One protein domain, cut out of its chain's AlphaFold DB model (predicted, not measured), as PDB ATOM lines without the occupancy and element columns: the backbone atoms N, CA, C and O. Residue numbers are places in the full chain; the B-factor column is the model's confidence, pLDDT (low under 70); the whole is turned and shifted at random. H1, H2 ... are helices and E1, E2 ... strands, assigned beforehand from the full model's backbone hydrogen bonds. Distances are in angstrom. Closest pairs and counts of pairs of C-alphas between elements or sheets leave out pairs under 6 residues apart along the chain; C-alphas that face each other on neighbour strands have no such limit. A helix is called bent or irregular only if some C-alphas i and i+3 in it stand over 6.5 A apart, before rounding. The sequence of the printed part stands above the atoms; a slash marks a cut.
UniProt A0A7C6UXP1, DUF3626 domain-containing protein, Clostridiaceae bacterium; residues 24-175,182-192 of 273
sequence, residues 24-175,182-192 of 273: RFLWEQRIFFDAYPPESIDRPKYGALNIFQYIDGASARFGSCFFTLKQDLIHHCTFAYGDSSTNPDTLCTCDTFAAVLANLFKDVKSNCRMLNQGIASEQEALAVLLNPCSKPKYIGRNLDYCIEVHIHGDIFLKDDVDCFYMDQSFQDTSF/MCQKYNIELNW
ATOM      1  N   ARG A  24      19.537  26.930  41.521       81.69
ATOM      2  CA  ARG A  24      18.245  27.446  41.056       81.69
ATOM      3  C   ARG A  24      18.427  28.361  39.850       81.69
ATOM      4  O   ARG A  24      17.646  28.267  38.914       81.69
ATOM      5  N   PHE A  25      19.450  29.215  39.846       83.31
ATOM      6  CA  PHE A  25      19.750  30.053  38.688       83.31
ATOM      7  C   PHE A  25      20.066  29.223  37.445       83.31
ATOM      8  O   PHE A  25      19.419  29.412  36.421       83.31
ATOM      9  N   LEU A  26      20.990  28.269  37.546       85.88
ATOM     10  CA  LEU A  26      21.371  27.414  36.419       85.88
ATOM     11  C   LEU A  26      20.210  26.548  35.928       85.88
ATOM     12  O   LEU A  26      20.100  26.269  34.739       85.88
ATOM     13  N   TRP A  27      19.351  26.097  36.836       86.94
ATOM     14  CA  TRP A  27      18.145  25.365  36.481       86.94
ATOM     15  C   TRP A  27      17.110  26.244  35.768       86.94
ATOM     16  O   TRP A  27      16.611  25.828  34.726       86.94
ATOM     17  N   GLU A  28      16.845  27.458  36.261       88.06
ATOM     18  CA  GLU A  28      15.947  28.419  35.604       88.06
ATOM     19  C   GLU A  28      16.428  28.774  34.191       88.06
ATOM     20  O   GLU A  28      15.620  28.792  33.266       88.06
ATOM     21  N   GLN A  29      17.740  28.971  34.005       87.62
ATOM     22  CA  GLN A  29      18.335  29.170  32.677       87.62
ATOM     23  C   GLN A  29      18.014  28.005  31.732       87.62
ATOM     24  O   GLN A  29      17.541  28.212  30.618       87.62
ATOM     25  N   ARG A  30      18.190  26.760  32.195       88.00
ATOM     26  CA  ARG A  30      17.921  25.573  31.370       88.00
ATOM     27  C   ARG A  30      16.446  25.417  31.018       88.00
ATOM     28  O   ARG A  30      16.131  25.178  29.859       88.00
ATOM     29  N   ILE A  31      15.553  25.498  32.007       88.56
ATOM     30  CA  ILE A  31      14.134  25.176  31.800       88.56
ATOM     31  C   ILE A  31      13.391  26.269  31.024       88.56
ATOM     32  O   ILE A  31      12.465  25.963  30.278       88.56
ATOM     33  N   PHE A  32      13.825  27.527  31.150       90.25
ATOM     34  CA  PHE A  32      13.244  28.661  30.429       90.25
ATOM     35  C   PHE A  32      14.107  29.133  29.255       90.25
ATOM     36  O   PHE A  32      13.894  30.237  28.766       90.25
ATOM     37  N   PHE A  33      15.055  28.312  28.790       89.06
ATOM     38  CA  PHE A  33      15.877  28.581  27.603       89.06
ATOM     39  C   PHE A  33      16.519  29.980  27.612       89.06
ATOM     40  O   PHE A  33      16.382  30.743  26.658       89.06
ATOM     41  N   ASP A  34      17.177  30.320  28.721       89.25
ATOM     42  CA  ASP A  34      17.862  31.599  28.950       89.25
ATOM     43  C   ASP A  34      16.958  32.846  28.811       89.25
ATOM     44  O   ASP A  34      17.444  33.962  28.635       89.25
ATOM     45  N   ALA A  35      15.633  32.694  28.949       89.75
ATOM     46  CA  ALA A  35      14.683  33.814  28.898       89.75
ATOM     47  C   ALA A  35      14.898  34.868  30.003       89.75
ATOM     48  O   ALA A  35      14.356  35.968  29.922       89.75
ATOM     49  N   TYR A  36      15.682  34.533  31.031       88.38
ATOM     50  CA  TYR A  36      15.990  35.388  32.171       88.38
ATOM     51  C   TYR A  36      17.485  35.700  32.221       88.38
ATOM     52  O   TYR A  36      18.223  34.957  32.867       88.38
ATOM     53  N   PRO A  37      17.974  36.785  31.602       85.25
ATOM     54  CA  PRO A  37      19.388  37.133  31.693       85.25
ATOM     55  C   PRO A  37      19.837  37.384  33.152       85.25
ATOM     56  O   PRO A  37      18.993  37.683  34.003       85.25
ATOM     57  N   PRO A  38      21.143  37.272  33.479       82.88
ATOM     58  CA  PRO A  38      21.659  37.354  34.854       82.88
ATOM     59  C   PRO A  38      21.245  38.603  35.646       82.88
ATOM     60  O   PRO A  38      21.079  38.539  36.863       82.88
ATOM     61  N   GLU A  39      21.079  39.728  34.959       83.38
ATOM     62  CA  GLU A  39      20.647  41.019  35.495       83.38
ATOM     63  C   GLU A  39      19.132  41.129  35.727       83.38
ATOM     64  O   GLU A  39      18.667  42.146  36.248       83.38
ATOM     65  N   SER A  40      18.356  40.106  35.355       81.50
ATOM     66  CA  SER A  40      16.901  40.114  35.507       81.50
ATOM     67  C   SER A  40      16.512  40.206  36.972       81.50
ATOM     68  O   SER A  40      16.774  39.307  37.777       81.50
ATOM     69  N   ILE A  41      15.828  41.297  37.296       77.06
ATOM     70  CA  ILE A  41      15.133  41.463  38.570       77.06
ATOM     71  C   ILE A  41      13.884  40.574  38.568       77.06
ATOM     72  O   ILE A  41      13.604  39.885  39.552       77.06
ATOM     73  N   ASP A  42      13.193  40.530  37.427       79.19
ATOM     74  CA  ASP A  42      12.000  39.718  37.240       79.19
ATOM     75  C   ASP A  42      12.373  38.277  36.947       79.19
ATOM     76  O   ASP A  42      13.029  37.950  35.960       79.19
ATOM     77  N   ARG A  43      11.931  37.402  37.839       84.44
ATOM     78  CA  ARG A  43      12.148  35.959  37.780       84.44
ATOM     79  C   ARG A  43      10.815  35.252  37.943       84.44
ATOM     80  O   ARG A  43       9.887  35.849  38.500       84.44
ATOM     81  N   PRO A  44      10.693  34.005  37.471       88.75
ATOM     82  CA  PRO A  44       9.431  33.306  37.550       88.75
ATOM     83  C   PRO A  44       9.049  33.094  39.014       88.75
ATOM     84  O   PRO A  44       9.887  32.794  39.876       88.75
ATOM     85  N   LYS A  45       7.765  33.285  39.296       89.62
ATOM     86  CA  LYS A  45       7.170  32.917  40.577       89.62
ATOM     87  C   LYS A  45       6.624  31.500  40.465       89.62
ATOM     88  O   LYS A  45       6.097  31.114  39.429       89.62
ATOM     89  N   TYR A  46       6.758  30.728  41.530       86.94
ATOM     90  CA  TYR A  46       6.455  29.300  41.521       86.94
ATOM     91  C   TYR A  46       5.173  29.019  42.270       86.94
ATOM     92  O   TYR A  46       4.946  29.648  43.301       86.94
ATOM     93  N   GLY A  47       4.404  28.050  41.779       89.38
ATOM     94  CA  GLY A  47       3.223  27.525  42.436       89.38
ATOM     95  C   GLY A  47       2.758  26.193  41.889       89.38
ATOM     96  O   GLY A  47       3.494  25.480  41.219       89.38
ATOM     97  N   ALA A  48       1.520  25.841  42.213       91.25
ATOM     98  CA  ALA A  48       0.913  24.595  41.784       91.25
ATOM     99  C   ALA A  48      -0.579  24.781  41.496       91.25
ATOM    100  O   ALA A  48      -1.259  25.595  42.129       91.25
ATOM    101  N   LEU A  49      -1.076  24.009  40.533       91.44
ATOM    102  CA  LEU A  49      -2.459  24.046  40.084       91.44
ATOM    103  C   LEU A  49      -3.352  23.170  40.976       91.44
ATOM    104  O   LEU A  49      -3.167  21.953  41.049       91.44
ATOM    105  N   ASN A  50      -4.354  23.767  41.628       89.88
ATOM    106  CA  ASN A  50      -5.229  23.061  42.570       89.88
ATOM    107  C   ASN A  50      -6.474  22.460  41.886       89.88
ATOM    108  O   ASN A  50      -7.602  22.862  42.173       89.88
ATOM    109  N   ILE A  51      -6.286  21.495  40.974       88.00
ATOM    110  CA  ILE A  51      -7.397  20.899  40.192       88.00
ATOM    111  C   ILE A  51      -8.461  20.206  41.059       88.00
ATOM    112  O   ILE A  51      -9.621  20.125  40.667       88.00
ATOM    113  N   PHE A  52      -8.075  19.726  42.244       87.44
ATOM    114  CA  PHE A  52      -8.972  19.066  43.194       87.44
ATOM    115  C   PHE A  52      -9.585  20.019  44.224       87.44
ATOM    116  O   PHE A  52     -10.407  19.583  45.030       87.44
ATOM    117  N   GLN A  53      -9.205  21.301  44.194       87.31
ATOM    118  CA  GLN A  53      -9.647  22.324  45.143       87.31
ATOM    119  C   GLN A  53      -9.484  21.873  46.596       87.31
ATOM    120  O   GLN A  53     -10.401  21.977  47.411       87.31
ATOM    121  N   TYR A  54      -8.312  21.338  46.935       89.69
ATOM    122  CA  TYR A  54      -8.015  21.038  48.326       89.69
ATOM    123  C   TYR A  54      -8.047  22.317  49.153       89.69
ATOM    124  O   TYR A  54      -7.521  23.347  48.722       89.69
ATOM    125  N   ILE A  55      -8.630  22.218  50.350       89.94
ATOM    126  CA  ILE A  55      -8.688  23.315  51.332       89.94
ATOM    127  C   ILE A  55      -7.280  23.830  51.631       89.94
ATOM    128  O   ILE A  55      -7.074  25.004  51.899       89.94
ATOM    129  N   ASP A  56      -6.307  22.931  51.576       89.81
ATOM    130  CA  ASP A  56      -4.966  23.122  52.081       89.81
ATOM    131  C   ASP A  56      -3.933  23.352  50.957       89.81
ATOM    132  O   ASP A  56      -2.725  23.271  51.193       89.81
ATOM    133  N   GLY A  57      -4.435  23.686  49.760       90.00
ATOM    134  CA  GLY A  57      -3.667  24.040  48.570       90.00
ATOM    135  C   GLY A  57      -3.292  22.841  47.694       90.00
ATOM    136  O   GLY A  57      -3.466  21.679  48.055       90.00
ATOM    137  N   ALA A  58      -2.747  23.121  46.508       89.94
ATOM    138  CA  ALA A  58      -2.354  22.077  45.555       89.94
ATOM    139  C   ALA A  58      -1.215  21.185  46.079       89.94
ATOM    140  O   ALA A  58      -1.156  20.003  45.747       89.94
ATOM    141  N   SER A  59      -0.316  21.747  46.892       89.31
ATOM    142  CA  SER A  59       0.712  20.999  47.610       89.31
ATOM    143  C   SER A  59       1.035  21.672  48.941       89.31
ATOM    144  O   SER A  59       1.484  22.819  48.996       89.31
ATOM    145  N   ALA A  60       0.841  20.921  50.021       89.38
ATOM    146  CA  ALA A  60       1.147  21.314  51.387       89.38
ATOM    147  C   ALA A  60       2.658  21.332  51.664       89.38
ATOM    148  O   ALA A  60       3.104  21.940  52.631       89.38
ATOM    149  N   ARG A  61       3.491  20.722  50.807       86.75
ATOM    150  CA  ARG A  61       4.964  20.728  50.950       86.75
ATOM    151  C   ARG A  61       5.549  22.138  51.048       86.75
ATOM    152  O   ARG A  61       6.605  22.351  51.633       86.75
ATOM    153  N   PHE A  62       4.837  23.081  50.468       81.56
ATOM    154  CA  PHE A  62       5.252  24.440  50.207       81.56
ATOM    155  C   PHE A  62       5.046  25.407  51.370       81.56
ATOM    156  O   PHE A  62       5.769  26.393  51.482       81.56
ATOM    157  N   GLY A  63       4.127  25.094  52.274       88.94
ATOM    158  CA  GLY A  63       3.875  25.910  53.448       88.94
ATOM    159  C   GLY A  63       2.435  25.791  53.911       88.94
ATOM    160  O   GLY A  63       1.587  25.188  53.256       88.94
ATOM    161  N   SER A  64       2.185  26.363  55.079       91.50
ATOM    162  CA  SER A  64       0.887  26.385  55.749       91.50
ATOM    163  C   SER A  64      -0.007  27.540  55.296       91.50
ATOM    164  O   SER A  64      -1.175  27.580  55.657       91.50
ATOM    165  N   CYS A  65       0.513  28.473  54.504       92.69
ATOM    166  CA  CYS A  65      -0.232  29.626  54.012       92.69
ATOM    167  C   CYS A  65       0.016  29.789  52.516       92.69
ATOM    168  O   CYS A  65       1.118  29.506  52.038       92.69
ATOM    169  N   PHE A  66      -0.985  30.257  51.780       92.88
ATOM    170  CA  PHE A  66      -0.872  30.436  50.338       92.88
ATOM    171  C   PHE A  66      -1.848  31.469  49.797       92.88
ATOM    172  O   PHE A  66      -2.906  31.706  50.367       92.88
ATOM    173  N   PHE A  67      -1.496  32.067  48.665       93.75
ATOM    174  CA  PHE A  67      -2.419  32.886  47.895       93.75
ATOM    175  C   PHE A  67      -3.133  32.039  46.848       93.75
ATOM    176  O   PHE A  67      -2.669  30.974  46.454       93.75
ATOM    177  N   THR A  68      -4.276  32.530  46.404       93.50
ATOM    178  CA  THR A  68      -4.877  32.142  45.135       93.50
ATOM    179  C   THR A  68      -4.916  33.373  44.254       93.50
ATOM    180  O   THR A  68      -5.066  34.493  44.739       93.50
ATOM    181  N   LEU A  69      -4.716  33.164  42.968       93.38
ATOM    182  CA  LEU A  69      -4.582  34.189  41.960       93.38
ATOM    183  C   LEU A  69      -5.777  34.131  41.024       93.38
ATOM    184  O   LEU A  69      -6.343  33.058  40.783       93.38
ATOM    185  N   LYS A  70      -6.116  35.292  40.474       91.88
ATOM    186  CA  LYS A  70      -7.182  35.443  39.493       91.88
ATOM    187  C   LYS A  70      -6.845  34.673  38.221       91.88
ATOM    188  O   LYS A  70      -5.687  34.565  37.814       91.88
ATOM    189  N   GLN A  71      -7.889  34.164  37.579       88.56
ATOM    190  CA  GLN A  71      -7.768  33.280  36.427       88.56
ATOM    191  C   GLN A  71      -7.017  33.918  35.245       88.56
ATOM    192  O   GLN A  71      -6.309  33.213  34.531       88.56
ATOM    193  N   ASP A  72      -7.115  35.237  35.064       89.44
ATOM    194  CA  ASP A  72      -6.493  35.956  33.943       89.44
ATOM    195  C   ASP A  72      -4.962  35.791  33.896       89.44
ATOM    196  O   ASP A  72      -4.366  35.800  32.815       89.44
ATOM    197  N   LEU A  73      -4.319  35.522  35.040       91.88
ATOM    198  CA  LEU A  73      -2.884  35.239  35.098       91.88
ATOM    199  C   LEU A  73      -2.477  33.926  34.416       91.88
ATOM    200  O   LEU A  73      -1.287  33.705  34.190       91.88
ATOM    201  N   ILE A  74      -3.418  33.057  34.036       92.56
ATOM    202  CA  ILE A  74      -3.107  31.791  33.357       92.56
ATOM    203  C   ILE A  74      -2.335  32.000  32.042       92.56
ATOM    204  O   ILE A  74      -1.525  31.155  31.659       92.56
ATOM    205  N   HIS A  75      -2.532  33.141  31.376       93.94
ATOM    206  CA  HIS A  75      -1.825  33.505  30.143       93.94
ATOM    207  C   HIS A  75      -0.361  33.897  30.377       93.94
ATOM    208  O   HIS A  75       0.448  33.848  29.455       93.94
ATOM    209  N   HIS A  76      -0.011  34.220  31.621       93.31
ATOM    210  CA  HIS A  76       1.349  34.506  32.067       93.31
ATOM    211  C   HIS A  76       2.055  33.265  32.618       93.31
ATOM    212  O   HIS A  76       3.159  33.372  33.146       93.31
ATOM    213  N   CYS A  77       1.423  32.092  32.537       94.56
ATOM    214  CA  CYS A  77       1.919  30.884  33.170       94.56
ATOM    215  C   CYS A  77       2.483  29.876  32.167       94.56
ATOM    216  O   CYS A  77       1.898  29.627  31.106       94.56
ATOM    217  N   THR A  78       3.565  29.214  32.572       93.88
ATOM    218  CA  THR A  78       3.913  27.889  32.062       93.88
ATOM    219  C   THR A  78       3.658  26.806  33.106       93.88
ATOM    220  O   THR A  78       3.509  27.082  34.296       93.88
ATOM    221  N   PHE A  79       3.520  25.567  32.641       93.06
ATOM    222  CA  PHE A  79       3.070  24.425  33.423       93.06
ATOM    223  C   PHE A  79       3.952  23.209  33.171       93.06
ATOM    224  O   PHE A  79       4.286  22.904  32.021       93.06
ATOM    225  N   ALA A  80       4.233  22.463  34.236       91.50
ATOM    226  CA  ALA A  80       4.903  21.170  34.184       91.50
ATOM    227  C   ALA A  80       4.119  20.136  35.006       91.50
ATOM    228  O   ALA A  80       3.602  20.441  36.078       91.50
ATOM    229  N   TYR A  81       4.014  18.900  34.513       90.25
ATOM    230  CA  TYR A  81       3.467  17.798  35.311       90.25
ATOM    231  C   TYR A  81       4.586  17.189  36.164       90.25
ATOM    232  O   TYR A  81       5.520  16.606  35.616       90.25
ATOM    233  N   GLY A  82       4.481  17.306  37.489       80.31
ATOM    234  CA  GLY A  82       5.511  16.890  38.442       80.31
ATOM    235  C   GLY A  82       6.492  18.004  38.829       80.31
ATOM    236  O   GLY A  82       6.322  19.160  38.457       80.31
ATOM    237  N   ASP A  83       7.509  17.633  39.612       71.25
ATOM    238  CA  ASP A  83       8.560  18.536  40.098       71.25
ATOM    239  C   ASP A  83       9.516  18.897  38.958       71.25
ATOM    240  O   ASP A  83      10.274  18.054  38.462       71.25
ATOM    241  N   SER A  84       9.506  20.161  38.547       64.69
ATOM    242  CA  SER A  84      10.286  20.610  37.405       64.69
ATOM    243  C   SER A  84      11.798  20.704  37.672       64.69
ATOM    244  O   SER A  84      12.593  20.823  36.733       64.69
ATOM    245  N   SER A  85      12.242  20.528  38.924       60.31
ATOM    246  CA  SER A  85      13.663  20.302  39.239       60.31
ATOM    247  C   SER A  85      14.189  18.965  38.708       60.31
ATOM    248  O   SER A  85      15.398  18.799  38.546       60.31
ATOM    249  N   THR A  86      13.294  18.034  38.359       64.44
ATOM    250  CA  THR A  86      13.657  16.763  37.716       64.44
ATOM    251  C   THR A  86      13.958  16.894  36.217       64.44
ATOM    252  O   THR A  86      14.267  15.893  35.580       64.44
ATOM    253  N   ASN A  87      13.953  18.122  35.675       64.56
ATOM    254  CA  ASN A  87      14.057  18.436  34.244       64.56
ATOM    255  C   ASN A  87      12.939  17.745  33.443       64.56
ATOM    256  O   ASN A  87      13.195  16.765  32.746       64.56
ATOM    257  N   PRO A  88      11.690  18.225  33.562       68.81
ATOM    258  CA  PRO A  88      10.561  17.612  32.896       68.81
ATOM    259  C   PRO A  88      10.743  17.745  31.388       68.81
ATOM    260  O   PRO A  88      11.110  18.806  30.884       68.81
ATOM    261  N   ASP A  89      10.410  16.683  30.662       67.00
ATOM    262  CA  ASP A  89      10.540  16.647  29.203       67.00
ATOM    263  C   ASP A  89       9.590  17.626  28.490       67.00
ATOM    264  O   ASP A  89       9.652  17.793  27.273       67.00
ATOM    265  N   THR A  90       8.627  18.219  29.206       79.56
ATOM    266  CA  THR A  90       7.586  19.047  28.593       79.56
ATOM    267  C   THR A  90       7.150  20.187  29.504       79.56
ATOM    268  O   THR A  90       6.524  19.965  30.541       79.56
ATOM    269  N   LEU A  91       7.438  21.410  29.060       88.88
ATOM    270  CA  LEU A  91       6.897  22.656  29.591       88.88
ATOM    271  C   LEU A  91       5.806  23.156  28.635       88.88
ATOM    272  O   LEU A  91       5.993  23.129  27.419       88.88
ATOM    273  N   CYS A  92       4.665  23.579  29.171       91.19
ATOM    274  CA  CYS A  92       3.510  24.004  28.371       91.19
ATOM    275  C   CYS A  92       3.051  25.402  28.766       91.19
ATOM    276  O   CYS A  92       3.227  25.804  29.906       91.19
ATOM    277  N   THR A  93       2.376  26.099  27.862       93.88
ATOM    278  CA  THR A  93       1.571  27.291  28.173       93.88
ATOM    279  C   THR A  93       0.104  26.896  28.348       93.88
ATOM    280  O   THR A  93      -0.268  25.739  28.129       93.88
ATOM    281  N   CYS A  94      -0.760  27.853  28.698       93.44
ATOM    282  CA  CYS A  94      -2.208  27.624  28.697       93.44
ATOM    283  C   CYS A  94      -2.739  27.146  27.325       93.44
ATOM    284  O   CYS A  94      -3.581  26.251  27.278       93.44
ATOM    285  N   ASP A  95      -2.182  27.645  26.215       94.19
ATOM    286  CA  ASP A  95      -2.579  27.255  24.851       94.19
ATOM    287  C   ASP A  95      -2.142  25.831  24.475       94.19
ATOM    288  O   ASP A  95      -2.745  25.184  23.618       94.19
ATOM    289  N   THR A  96      -1.090  25.320  25.120       94.62
ATOM    290  CA  THR A  96      -0.509  23.993  24.853       94.62
ATOM    291  C   THR A  96      -0.697  23.016  26.017       94.62
ATOM    292  O   THR A  96      -0.031  21.981  26.095       94.62
ATOM    293  N   PHE A  97      -1.670  23.283  26.896       92.50
ATOM    294  CA  PHE A  97      -1.916  22.522  28.129       92.50
ATOM    295  C   PHE A  97      -2.220  21.026  27.907       92.50
ATOM    296  O   PHE A  97      -2.075  20.205  28.814       92.50
ATOM    297  N   ALA A  98      -2.586  20.637  26.682       92.88
ATOM    298  CA  ALA A  98      -2.779  19.242  26.292       92.88
ATOM    299  C   ALA A  98      -1.565  18.343  26.603       92.88
ATOM    300  O   ALA A  98      -1.749  17.161  26.888       92.88
ATOM    301  N   ALA A  99      -0.339  18.874  26.598       91.06
ATOM    302  CA  ALA A  99       0.843  18.084  26.940       91.06
ATOM    303  C   ALA A  99       0.939  17.756  28.446       91.06
ATOM    304  O   ALA A  99       1.307  16.634  28.801       91.06
ATOM    305  N   VAL A 100       0.521  18.673  29.330       92.38
ATOM    306  CA  VAL A 100       0.355  18.381  30.767       92.38
ATOM    307  C   VAL A 100      -0.685  17.281  30.956       92.38
ATOM    308  O   VAL A 100      -0.428  16.312  31.668       92.38
ATOM    309  N   LEU A 101      -1.828  17.388  30.268       93.19
ATOM    310  CA  LEU A 101      -2.872  16.363  30.317       93.19
ATOM    311  C   LEU A 101      -2.355  15.007  29.824       93.19
ATOM    312  O   LEU A 101      -2.611  13.991  30.462       93.19
ATOM    313  N   ALA A 102      -1.584  14.976  28.736       93.56
ATOM    314  CA  ALA A 102      -1.002  13.742  28.220       93.56
ATOM    315  C   ALA A 102      -0.084  13.062  29.248       93.56
ATOM    316  O   ALA A 102      -0.159  11.847  29.423       93.56
ATOM    317  N   ASN A 103       0.758  13.823  29.955       92.50
ATOM    318  CA  ASN A 103       1.625  13.271  31.001       92.50
ATOM    319  C   ASN A 103       0.839  12.833  32.245       92.50
ATOM    320  O   ASN A 103       1.143  11.785  32.814       92.50
ATOM    321  N   LEU A 104      -0.225  13.554  32.598       93.44
ATOM    322  CA  LEU A 104      -1.164  13.142  33.639       93.44
ATOM    323  C   LEU A 104      -1.832  11.801  33.299       93.44
ATOM    324  O   LEU A 104      -1.817  10.891  34.124       93.44
ATOM    325  N   PHE A 105      -2.367  11.626  32.085       95.19
ATOM    326  CA  PHE A 105      -2.993  10.360  31.677       95.19
ATOM    327  C   PHE A 105      -1.988   9.203  31.597       95.19
ATOM    328  O   PHE A 105      -2.324   8.076  31.965       95.19
ATOM    329  N   LYS A 106      -0.735   9.468  31.200       93.75
ATOM    330  CA  LYS A 106       0.343   8.469  31.297       93.75
ATOM    331  C   LYS A 106       0.568   8.025  32.745       93.75
ATOM    332  O   LYS A 106       0.668   6.826  32.981       93.75
ATOM    333  N   ASP A 107       0.612   8.952  33.704       92.88
ATOM    334  CA  ASP A 107       0.772   8.619  35.130       92.88
ATOM    335  C   ASP A 107      -0.427   7.819  35.662       92.88
ATOM    336  O   ASP A 107      -0.233   6.816  36.348       92.88
ATOM    337  N   VAL A 108      -1.654   8.165  35.252       95.69
ATOM    338  CA  VAL A 108      -2.862   7.372  35.553       95.69
ATOM    339  C   VAL A 108      -2.715   5.946  35.036       95.69
ATOM    340  O   VAL A 108      -2.908   4.993  35.786       95.69
ATOM    341  N   LYS A 109      -2.319   5.783  33.773       96.31
ATOM    342  CA  LYS A 109      -2.164   4.468  33.149       96.31
ATOM    343  C   LYS A 109      -1.055   3.629  33.786       96.31
ATOM    344  O   LYS A 109      -1.197   2.414  33.892       96.31
ATOM    345  N   SER A 110       0.054   4.255  34.168       95.38
ATOM    346  CA  SER A 110       1.226   3.556  34.701       95.38
ATOM    347  C   SER A 110       1.140   3.274  36.198       95.38
ATOM    348  O   SER A 110       1.671   2.261  36.646       95.38
ATOM    349  N   ASN A 111       0.496   4.154  36.966       94.88
ATOM    350  CA  ASN A 111       0.559   4.147  38.428       94.88
ATOM    351  C   ASN A 111      -0.820   4.137  39.104       94.88
ATOM    352  O   ASN A 111      -0.881   4.185  40.332       94.88
ATOM    353  N   CYS A 112      -1.915   4.087  38.337       95.00
ATOM    354  CA  CYS A 112      -3.291   4.132  38.844       95.00
ATOM    355  C   CYS A 112      -3.539   5.323  39.785       95.00
ATOM    356  O   CYS A 112      -4.187   5.197  40.830       95.00
ATOM    357  N   ARG A 113      -2.988   6.490  39.433       93.62
ATOM    358  CA  ARG A 113      -3.147   7.726  40.201       93.62
ATOM    359  C   ARG A 113      -3.264   8.951  39.308       93.62
ATOM    360  O   ARG A 113      -2.647   9.018  38.252       93.62
ATOM    361  N   MET A 114      -3.985   9.952  39.790       92.69
ATOM    362  CA  MET A 114      -3.974  11.308  39.255       92.69
ATOM    363  C   MET A 114      -3.527  12.242  40.371       92.69
ATOM    364  O   MET A 114      -4.255  12.452  41.344       92.69
ATOM    365  N   LEU A 115      -2.315  12.781  40.248       91.62
ATOM    366  CA  LEU A 115      -1.630  13.458  41.349       91.62
ATOM    367  C   LEU A 115      -1.558  12.553  42.600       91.62
ATOM    368  O   LEU A 115      -1.033  11.446  42.531       91.62
ATOM    369  N   ASN A 116      -2.091  13.002  43.740       91.75
ATOM    370  CA  ASN A 116      -2.138  12.247  44.994       91.75
ATOM    371  C   ASN A 116      -3.418  11.406  45.181       91.75
ATOM    372  O   ASN A 116      -3.595  10.835  46.256       91.75
ATOM    373  N   GLN A 117      -4.311  11.338  44.188       91.56
ATOM    374  CA  GLN A 117      -5.536  10.533  44.256       91.56
ATOM    375  C   GLN A 117      -5.367   9.215  43.506       91.56
ATOM    376  O   GLN A 117      -4.823   9.200  42.404       91.56
ATOM    377  N   GLY A 118      -5.877   8.122  44.072       92.56
ATOM    378  CA  GLY A 118      -6.000   6.854  43.353       92.56
ATOM    379  C   GLY A 118      -7.085   6.965  42.285       92.56
ATOM    380  O   GLY A 118      -8.214   7.318  42.609       92.56
ATOM    381  N   ILE A 119      -6.738   6.685  41.030       91.88
ATOM    382  CA  ILE A 119      -7.650   6.727  39.881       91.88
ATOM    383  C   ILE A 119      -7.373   5.495  39.027       91.88
ATOM    384  O   ILE A 119      -6.243   5.276  38.593       91.88
ATOM    385  N   ALA A 120      -8.395   4.679  38.793       90.69
ATOM    386  CA  ALA A 120      -8.229   3.352  38.212       90.69
ATOM    387  C   ALA A 120      -8.074   3.366  36.685       90.69
ATOM    388  O   ALA A 120      -7.598   2.386  36.112       90.69
ATOM    389  N   SER A 121      -8.512   4.433  36.006       95.50
ATOM    390  CA  SER A 121      -8.519   4.483  34.540       95.50
ATOM    391  C   SER A 121      -8.452   5.897  33.964       95.50
ATOM    392  O   SER A 121      -8.816   6.879  34.610       95.50
ATOM    393  N   GLU A 122      -8.050   5.993  32.695       95.50
ATOM    394  CA  GLU A 122      -8.054   7.247  31.933       95.50
ATOM    395  C   GLU A 122      -9.481   7.807  31.774       95.50
ATOM    396  O   GLU A 122      -9.685   9.018  31.814       95.50
ATOM    397  N   GLN A 123     -10.496   6.945  31.662       95.00
ATOM    398  CA  GLN A 123     -11.901   7.350  31.584       95.00
ATOM    399  C   GLN A 123     -12.376   8.001  32.885       95.00
ATOM    400  O   GLN A 123     -13.075   9.014  32.848       95.00
ATOM    401  N   GLU A 124     -11.980   7.444  34.030       93.94
ATOM    402  CA  GLU A 124     -12.275   8.023  35.341       93.94
ATOM    403  C   GLU A 124     -11.566   9.372  35.520       93.94
ATOM    404  O   GLU A 124     -12.211  10.353  35.889       93.94
ATOM    405  N   ALA A 125     -10.277   9.459  35.174       93.56
ATOM    406  CA  ALA A 125      -9.535  10.721  35.198       93.56
ATOM    407  C   ALA A 125     -10.208  11.795  34.327       93.56
ATOM    408  O   ALA A 125     -10.418  12.922  34.779       93.56
ATOM    409  N   LEU A 126     -10.619  11.443  33.104       93.94
ATOM    410  CA  LEU A 126     -11.335  12.355  32.214       93.94
ATOM    411  C   LEU A 126     -12.676  12.796  32.815       93.94
ATOM    412  O   LEU A 126     -13.008  13.978  32.763       93.94
ATOM    413  N   ALA A 127     -13.432  11.876  33.416       91.56
ATOM    414  CA  ALA A 127     -14.697  12.204  34.067       91.56
ATOM    415  C   ALA A 127     -14.505  13.195  35.224       91.56
ATOM    416  O   ALA A 127     -15.292  14.134  35.350       91.56
ATOM    417  N   VAL A 128     -13.448  13.034  36.026       89.12
ATOM    418  CA  VAL A 128     -13.102  13.974  37.102       89.12
ATOM    419  C   VAL A 128     -12.742  15.352  36.543       89.12
ATOM    420  O   VAL A 128     -13.247  16.357  37.039       89.12
ATOM    421  N   LEU A 129     -11.924  15.414  35.487       89.94
ATOM    422  CA  LEU A 129     -11.524  16.679  34.860       89.94
ATOM    423  C   LEU A 129     -12.699  17.413  34.197       89.94
ATOM    424  O   LEU A 129     -12.743  18.638  34.221       89.94
ATOM    425  N   LEU A 130     -13.658  16.686  33.618       90.12
ATOM    426  CA  LEU A 130     -14.849  17.270  32.990       90.12
ATOM    427  C   LEU A 130     -15.920  17.703  33.997       90.12
ATOM    428  O   LEU A 130     -16.791  18.497  33.648       90.12
ATOM    429  N   ASN A 131     -15.863  17.200  35.232       84.56
ATOM    430  CA  ASN A 131     -16.814  17.517  36.295       84.56
ATOM    431  C   ASN A 131     -16.085  18.151  37.489       84.56
ATOM    432  O   ASN A 131     -16.038  17.550  38.571       84.56
ATOM    433  N   PRO A 132     -15.511  19.358  37.319       72.25
ATOM    434  CA  PRO A 132     -14.856  20.042  38.418       72.25
ATOM    435  C   PRO A 132     -15.848  20.251  39.553       72.25
ATOM    436  O   PRO A 132     -16.989  20.673  39.349       72.25
ATOM    437  N   CYS A 133     -15.411  19.977  40.779       64.62
ATOM    438  CA  CYS A 133     -16.185  20.438  41.915       64.62
ATOM    439  C   CYS A 133     -16.090  21.957  41.997       64.62
ATOM    440  O   CYS A 133     -15.039  22.514  41.735       64.62
ATOM    441  N   SER A 134     -17.169  22.625  42.377       63.66
ATOM    442  CA  SER A 134     -17.190  24.075  42.563       63.66
ATOM    443  C   SER A 134     -16.930  24.505  44.012       63.66
ATOM    444  O   SER A 134     -17.120  25.676  44.333       63.66
ATOM    445  N   LYS A 135     -16.601  23.572  44.918       64.00
ATOM    446  CA  LYS A 135     -16.359  23.856  46.338       64.00
ATOM    447  C   LYS A 135     -15.176  23.046  46.873       64.00
ATOM    448  O   LYS A 135     -15.098  21.851  46.563       64.00
ATOM    449  N   PRO A 136     -14.330  23.636  47.739       65.88
ATOM    450  CA  PRO A 136     -13.296  22.893  48.438       65.88
ATOM    451  C   PRO A 136     -13.911  21.754  49.241       65.88
ATOM    452  O   PRO A 136     -14.830  21.972  50.033       65.88
ATOM    453  N   LYS A 137     -13.446  20.526  49.005       70.75
ATOM    454  CA  LYS A 137     -14.083  19.342  49.596       70.75
ATOM    455  C   LYS A 137     -13.396  18.862  50.870       70.75
ATOM    456  O   LYS A 137     -14.081  18.465  51.807       70.75
ATOM    457  N   TYR A 138     -12.065  18.828  50.881       85.88
ATOM    458  CA  TYR A 138     -11.277  18.206  51.948       85.88
ATOM    459  C   TYR A 138      -9.806  18.655  51.916       85.88
ATOM    460  O   TYR A 138      -9.369  19.334  50.984       85.88
ATOM    461  N   ILE A 139      -9.054  18.277  52.953       90.25
ATOM    462  CA  ILE A 139      -7.601  18.473  53.066       90.25
ATOM    463  C   ILE A 139      -6.896  17.412  52.213       90.25
ATOM    464  O   ILE A 139      -7.073  16.215  52.440       90.25
ATOM    465  N   GLY A 140      -6.098  17.842  51.240       90.38
ATOM    466  CA  GLY A 140      -5.417  16.975  50.288       90.38
ATOM    467  C   GLY A 140      -4.168  16.297  50.837       90.38
ATOM    468  O   GLY A 140      -3.848  15.198  50.383       90.38
ATOM    469  N   ARG A 141      -3.446  16.926  51.784       92.12
ATOM    470  CA  ARG A 141      -2.179  16.400  52.354       92.12
ATOM    471  C   ARG A 141      -1.141  16.044  51.283       92.12
ATOM    472  O   ARG A 141      -0.287  15.176  51.461       92.12
ATOM    473  N   ASN A 142      -1.235  16.702  50.132       91.44
ATOM    474  CA  ASN A 142      -0.392  16.418  48.990       91.44
ATOM    475  C   ASN A 142       0.988  17.037  49.199       91.44
ATOM    476  O   ASN A 142       1.091  18.246  49.389       91.44
ATOM    477  N   LEU A 143       2.043  16.230  49.147       90.12
ATOM    478  CA  LEU A 143       3.407  16.747  49.231       90.12
ATOM    479  C   LEU A 143       4.052  16.878  47.852       90.12
ATOM    480  O   LEU A 143       4.586  17.931  47.512       90.12
ATOM    481  N   ASP A 144       4.005  15.808  47.065       85.94
ATOM    482  CA  ASP A 144       4.962  15.618  45.974       85.94
ATOM    483  C   ASP A 144       4.310  15.591  44.581       85.94
ATOM    484  O   ASP A 144       5.006  15.725  43.580       85.94
ATOM    485  N   TYR A 145       2.983  15.455  44.486       89.62
ATOM    486  CA  TYR A 145       2.305  15.236  43.206       89.62
ATOM    487  C   TYR A 145       1.557  16.479  42.741       89.62
ATOM    488  O   TYR A 145       0.373  16.628  43.018       89.62
ATOM    489  N   CYS A 146       2.209  17.391  42.028       88.50
ATOM    490  CA  CYS A 146       1.553  18.609  41.552       88.50
ATOM    491  C   CYS A 146       1.719  18.817  40.047       88.50
ATOM    492  O   CYS A 146       2.643  18.293  39.430       88.50
ATOM    493  N   ILE A 147       0.802  19.589  39.463       91.88
ATOM    494  CA  ILE A 147       1.089  20.326  38.235       91.88
ATOM    495  C   ILE A 147       1.724  21.627  38.707       91.88
ATOM    496  O   ILE A 147       1.037  22.470  39.293       91.88
ATOM    497  N   GLU A 148       3.032  21.734  38.536       91.00
ATOM    498  CA  GLU A 148       3.778  22.931  38.878       91.00
ATOM    499  C   GLU A 148       3.432  24.044  37.894       91.00
ATOM    500  O   GLU A 148       3.197  23.797  36.707       91.00
ATOM    501  N   VAL A 149       3.377  25.268  38.409       91.88
ATOM    502  CA  VAL A 149       3.102  26.461  37.622       91.88
ATOM    503  C   VAL A 149       4.201  27.487  37.831       91.88
ATOM    504  O   VAL A 149       4.608  27.763  38.962       91.88
ATOM    505  N   HIS A 150       4.634  28.080  36.729       92.31
ATOM    506  CA  HIS A 150       5.628  29.136  36.677       92.31
ATOM    507  C   HIS A 150       4.964  30.393  36.135       92.31
ATOM    508  O   HIS A 150       4.541  30.415  34.986       92.31
ATOM    509  N   ILE A 151       4.847  31.431  36.956       92.75
ATOM    510  CA  ILE A 151       4.260  32.716  36.566       92.75
ATOM    511  C   ILE A 151       5.377  33.634  36.103       92.75
ATOM    512  O   ILE A 151       6.317  33.909  36.856       92.75
ATOM    513  N   HIS A 152       5.244  34.135  34.887       92.31
ATOM    514  CA  HIS A 152       6.182  35.046  34.258       92.31
ATOM    515  C   HIS A 152       5.668  36.489  34.359       92.31
ATOM    516  O   HIS A 152       4.500  36.761  34.096       92.31
ATOM    517  N   GLY A 153       6.551  37.428  34.704       90.19
ATOM    518  CA  GLY A 153       6.166  38.822  34.951       90.19
ATOM    519  C   GLY A 153       5.643  39.048  36.369       90.19
ATOM    520  O   GLY A 153       5.705  38.151  37.212       90.19
ATOM    521  N   ASP A 154       5.220  40.274  36.658       90.31
ATOM    522  CA  ASP A 154       4.844  40.726  37.999       90.31
ATOM    523  C   ASP A 154       3.508  40.207  38.514       90.31
ATOM    524  O   ASP A 154       2.656  39.761  37.758       90.31
ATOM    525  N   ILE A 155       3.379  40.234  39.845       90.44
ATOM    526  CA  ILE A 155       2.148  39.892  40.558       90.44
ATOM    527  C   ILE A 155       1.865  41.018  41.542       90.44
ATOM    528  O   ILE A 155       2.632  41.261  42.479       90.44
ATOM    529  N   PHE A 156       0.741  41.681  41.342       93.50
ATOM    530  CA  PHE A 156       0.259  42.780  42.152       93.50
ATOM    531  C   PHE A 156      -0.845  42.282  43.079       93.50
ATOM    532  O   PHE A 156      -1.885  41.810  42.635       93.50
ATOM    533  N   LEU A 157      -0.662  42.446  44.391       93.56
ATOM    534  CA  LEU A 157      -1.630  41.980  45.397       93.56
ATOM    535  C   LEU A 157      -3.068  42.457  45.137       93.56
ATOM    536  O   LEU A 157      -4.012  41.723  45.379       93.56
ATOM    537  N   LYS A 158      -3.241  43.685  44.647       95.50
ATOM    538  CA  LYS A 158      -4.562  44.259  44.369       95.50
ATOM    539  C   LYS A 158      -5.215  43.664  43.117       95.50
ATOM    540  O   LYS A 158      -6.426  43.436  43.077       95.50
ATOM    541  N   ASP A 159      -4.415  43.484  42.076       94.62
ATOM    542  CA  ASP A 159      -4.923  43.233  40.732       94.62
ATOM    543  C   ASP A 159      -4.950  41.740  40.412       94.62
ATOM    544  O   ASP A 159      -5.865  41.306  39.721       94.62
ATOM    545  N   ASP A 160      -4.071  40.950  41.026       95.00
ATOM    546  CA  ASP A 160      -3.820  39.561  40.644       95.00
ATOM    547  C   ASP A 160      -4.191  38.525  41.708       95.00
ATOM    548  O   ASP A 160      -4.419  37.365  41.372       95.00
ATOM    549  N   VAL A 161      -4.253  38.906  42.987       94.88
ATOM    550  CA  VAL A 161      -4.615  37.985  44.077       94.88
ATOM    551  C   VAL A 161      -6.127  37.983  44.280       94.88
ATOM    552  O   VAL A 161      -6.765  39.035  44.254       94.88
ATOM    553  N   ASP A 162      -6.686  36.792  44.476       92.56
ATOM    554  CA  ASP A 162      -8.102  36.567  44.768       92.56
ATOM    555  C   ASP A 162      -8.306  36.370  46.281       92.56
ATOM    556  O   ASP A 162      -8.825  37.246  46.978       92.56
ATOM    557  N   CYS A 163      -7.759  35.279  46.828       94.81
ATOM    558  CA  CYS A 163      -7.838  34.962  48.256       94.81
ATOM    559  C   CYS A 163      -6.459  34.704  48.875       94.81
ATOM    560  O   CYS A 163      -5.533  34.232  48.208       94.81
ATOM    561  N   PHE A 164      -6.347  34.929  50.182       95.69
ATOM    562  CA  PHE A 164      -5.226  34.503  51.012       95.69
ATOM    563  C   PHE A 164      -5.694  33.451  52.016       95.69
ATOM    564  O   PHE A 164      -6.634  33.681  52.769       95.69
ATOM    565  N   TYR A 165      -5.029  32.303  52.042       94.81
ATOM    566  CA  TYR A 165      -5.298  31.201  52.953       94.81
ATOM    567  C   TYR A 165      -4.207  31.121  54.012       94.81
ATOM    568  O   TYR A 165      -3.016  31.098  53.687       94.81
ATOM    569  N   MET A 166      -4.613  31.042  55.276       95.38
ATOM    570  CA  MET A 166      -3.711  31.013  56.424       95.38
ATOM    571  C   MET A 166      -4.084  29.880  57.382       95.38
ATOM    572  O   MET A 166      -5.259  29.645  57.658       95.38
ATOM    573  N   ASP A 167      -3.087  29.154  57.882       95.94
ATOM    574  CA  ASP A 167      -3.286  28.080  58.864       95.94
ATOM    575  C   ASP A 167      -3.724  28.638  60.221       95.94
ATOM    576  O   ASP A 167      -3.211  29.655  60.693       95.94
ATOM    577  N   GLN A 168      -4.679  27.966  60.862       97.81
ATOM    578  CA  GLN A 168      -5.230  28.400  62.146       97.81
ATOM    579  C   GLN A 168      -4.192  28.486  63.274       97.81
ATOM    580  O   GLN A 168      -4.416  29.237  64.217       97.81
ATOM    581  N   SER A 169      -3.030  27.827  63.172       97.25
ATOM    582  CA  SER A 169      -1.939  27.997  64.151       97.25
ATOM    583  C   SER A 169      -1.409  29.432  64.245       97.25
ATOM    584  O   SER A 169      -0.718  29.761  65.207       97.25
ATOM    585  N   PHE A 170      -1.717  30.290  63.268       97.38
ATOM    586  CA  PHE A 170      -1.362  31.706  63.301       97.38
ATOM    587  C   PHE A 170      -2.441  32.608  63.904       97.38
ATOM    588  O   PHE A 170      -2.184  33.807  64.050       97.38
ATOM    589  N   GLN A 171      -3.620  32.083  64.249       96.94
ATOM    590  CA  GLN A 171      -4.637  32.861  64.957       96.94
ATOM    591  C   GLN A 171      -4.070  33.393  66.280       96.94
ATOM    592  O   GLN A 171      -3.185  32.788  66.881       96.94
ATOM    593  N   ASP A 172      -4.522  34.580  66.683       94.94
ATOM    594  CA  ASP A 172      -4.041  35.296  67.874       94.94
ATOM    595  C   ASP A 172      -2.541  35.669  67.863       94.94
ATOM    596  O   ASP A 172      -1.968  36.046  68.887       94.94
ATOM    597  N   THR A 173      -1.887  35.625  66.696       96.50
ATOM    598  CA  THR A 173      -0.503  36.095  66.518       96.50
ATOM    599  C   THR A 173      -0.450  37.445  65.804       96.50
ATOM    600  O   THR A 173      -1.374  37.839  65.092       96.50
ATOM    601  N   SER A 174       0.688  38.142  65.897       96.62
ATOM    602  CA  SER A 174       0.914  39.371  65.123       96.62
ATOM    603  C   SER A 174       0.857  39.152  63.605       96.62
ATOM    604  O   SER A 174       0.580  40.098  62.868       96.62
ATOM    605  N   PHE A 175       1.092  37.924  63.128       95.75
ATOM    606  CA  PHE A 175       0.980  37.584  61.711       95.75
ATOM    607  C   PHE A 175      -0.471  37.600  61.231       95.75
ATOM    608  O   PHE A 175      -0.714  38.081  60.129       95.75
ATOM    609  N   MET A 182      -3.259  43.604  55.490       98.00
ATOM    610  CA  MET A 182      -2.894  43.424  54.084       98.00
ATOM    611  C   MET A 182      -4.124  43.079  53.237       98.00
ATOM    612  O   MET A 182      -4.347  43.707  52.201       98.00
ATOM    613  N   CYS A 183      -4.927  42.116  53.687       98.25
ATOM    614  CA  CYS A 183      -6.120  41.665  52.985       98.25
ATOM    615  C   CYS A 183      -7.155  42.786  52.863       98.25
ATOM    616  O   CYS A 183      -7.661  43.031  51.770       98.25
ATOM    617  N   GLN A 184      -7.382  43.554  53.931       98.12
ATOM    618  CA  GLN A 184      -8.256  44.725  53.889       98.12
ATOM    619  C   GLN A 184      -7.734  45.792  52.917       98.12
ATOM    620  O   GLN A 184      -8.503  46.341  52.129       98.12
ATOM    621  N   LYS A 185      -6.427  46.084  52.943       98.25
ATOM    622  CA  LYS A 185      -5.810  47.106  52.084       98.25
ATOM    623  C   LYS A 185      -5.957  46.791  50.594       98.25
ATOM    624  O   LYS A 185      -6.135  47.712  49.798       98.25
ATOM    625  N   TYR A 186      -5.838  45.520  50.221       97.94
ATOM    626  CA  TYR A 186      -5.846  45.086  48.823       97.94
ATOM    627  C   TYR A 186      -7.154  44.418  48.389       97.94
ATOM    628  O   TYR A 186      -7.243  43.990  47.245       97.94
ATOM    629  N   ASN A 187      -8.172  44.396  49.259       96.94
ATOM    630  CA  ASN A 187      -9.457  43.738  49.016       96.94
ATOM    631  C   ASN A 187      -9.297  42.251  48.638       96.94
ATOM    632  O   ASN A 187      -9.879  41.783  47.664       96.94
ATOM    633  N   ILE A 188      -8.480  41.538  49.415       97.31
ATOM    634  CA  ILE A 188      -8.236  40.097  49.293       97.31
ATOM    635  C   ILE A 188      -9.071  39.383  50.356       97.31
ATOM    636  O   ILE A 188      -9.095  39.803  51.516       97.31
ATOM    637  N   GLU A 189      -9.722  38.282  49.994       96.00
ATOM    638  CA  GLU A 189     -10.470  37.478  50.961       96.00
ATOM    639  C   GLU A 189      -9.511  36.642  51.828       96.00
ATOM    640  O   GLU A 189      -8.782  35.788  51.318       96.00
ATOM    641  N   LEU A 190      -9.504  36.871  53.146       96.94
ATOM    642  CA  LEU A 190      -8.744  36.054  54.097       96.94
ATOM    643  C   LEU A 190      -9.552  34.817  54.509       96.94
ATOM    644  O   LEU A 190     -10.622  34.932  55.103       96.94
ATOM    645  N   ASN A 191      -8.988  33.643  54.259       95.56
ATOM    646  CA  ASN A 191      -9.558  32.346  54.578       95.56
ATOM    647  C   ASN A 191      -8.672  31.583  55.566       95.56
ATOM    648  O   ASN A 191      -7.448  31.555  55.440       95.56
ATOM    649  N   TRP A 192      -9.298  30.906  56.528       95.75
ATOM    650  CA  TRP A 192      -8.593  30.071  57.501       95.75
ATOM    651  C   TRP A 192      -8.663  28.602  57.104       95.75
ATOM    652  O   TRP A 192      -9.750  28.066  56.881       95.75
TER     653      TRP A 192
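What this domain is: This is residues 24 to 175 and 182 to 192 of the 273 residues of the protein "DUF3626 domain-containing protein" of Clostridiaceae bacterium (UniProt A0A7C6UXP1). Two small three-stranded sheets and a helical hairpin follow one another along the longest axis: the hairpin H3 H4 makes one end, the sheet E2 E5 E6 with H5 and H6 makes the other, and the sheet E1 E4 E3 stands between them. H2 packs on this sheet and joins it to E2, while H1 lies off to one side, tied to E1 by a long link. The printed part has 163 residues with six named helices and six named strands, in the order H1 E1 E2 H2 E3 H3 H4 E4 H5 E5 H6 E6; under half of the residues are in these elements, and the class is mixed, helices and strands. E1 E4 E3 is antiparallel throughout and E2 E5 E6 is mixed. The whole is compact, with a radius of gyration of the C-alphas of 16.8 A and spans of 47 by 42 by 25 A.

How they stand to each other: Start at the inner strand E4, residues 147 to 151. Its antiparallel neighbours are the edge strands E1, residues 45 to 48, and E3, residues 77 to 81. Look for N 47 and O 149 at 2.8 A, and for N 78 and O 150 at 2.9 A, both within hydrogen-bond range. Residues 78 to 79 of E3 also pair, antiparallel, with residues 92 to 93. H2, residues 71 to 76, and H3, residues 98 to 111, are on one face of this sheet, an arrangement of two layers, helices on one face of a sheet. The closest C-alphas of H2 and E4 are those of His 76 and Ile 151, 5.6 A apart; those of H3 and E3 are Val 100 and Tyr 81, 5.5 A apart. With residues 105 to 109 alone, H3 touches H4, residues 122 to 130, closest at the C-alphas of Phe 105 and Glu 122, 5.9 A apart. They form a helical hairpin at a steep tilt of 44 degrees, opposite ways. Now turn to E5, residues 161 to 167, the inner strand of the second sheet. It is antiparallel to E2, residues 66 to 69, with N 68 and O 163 at 2.8 A, and parallel to E6, residues 189 to 192, with N 191 and O 164 at 2.8 A. H6, residues 182 to 186, is on this sheet at a height of 8.8 A, only just over E6, with 3 of its 5 C-alphas falling on that strand. H5, residues 157 to 160, only grazes the sheet. H1, residues 24 to 31, touches no helix and is on neither sheet. Every O i to N i+4 pair is within hydrogen-bond range in H1, H3, H4 and H6; H2 has 0 of 2 such pairs but 2 of 3 O i to N i+3 pairs, and H5 is too short for an O i to N i+4 pair.

Where its parts are: Find C-alpha 147 at (1.089, 20.326, 38.235); E4 runs 12.9 A from there, beside E3 of 13.4 A and E1 of 10.5 A. H3 begins at C-alpha 98, (-2.779, 19.242, 26.292), and measures 19.7 A; H4 measures 12.2 A. E5, the longest strand, covers 17.8 A, and E6 ends at C-alpha 192, (-8.593, 30.071, 57.501). H2 is neither bent nor irregular, but only just: C-alphas 72 and 75 are 6.5 A apart.

The domain as a whole: The two C-alphas farthest apart are those of Gln 123 and Ser 174, at 48.1 A. Residues 176 to 181 are not printed, and C-alphas 175 and 182 are 10.4 A apart across the cut. Long links join H1 to E1, E1 to E2, E3 to H3 and H4 to E4. The mean pLDDT of the printed part is 89.5; look for values under 70 at residues 84 to 89 and 133 to 136.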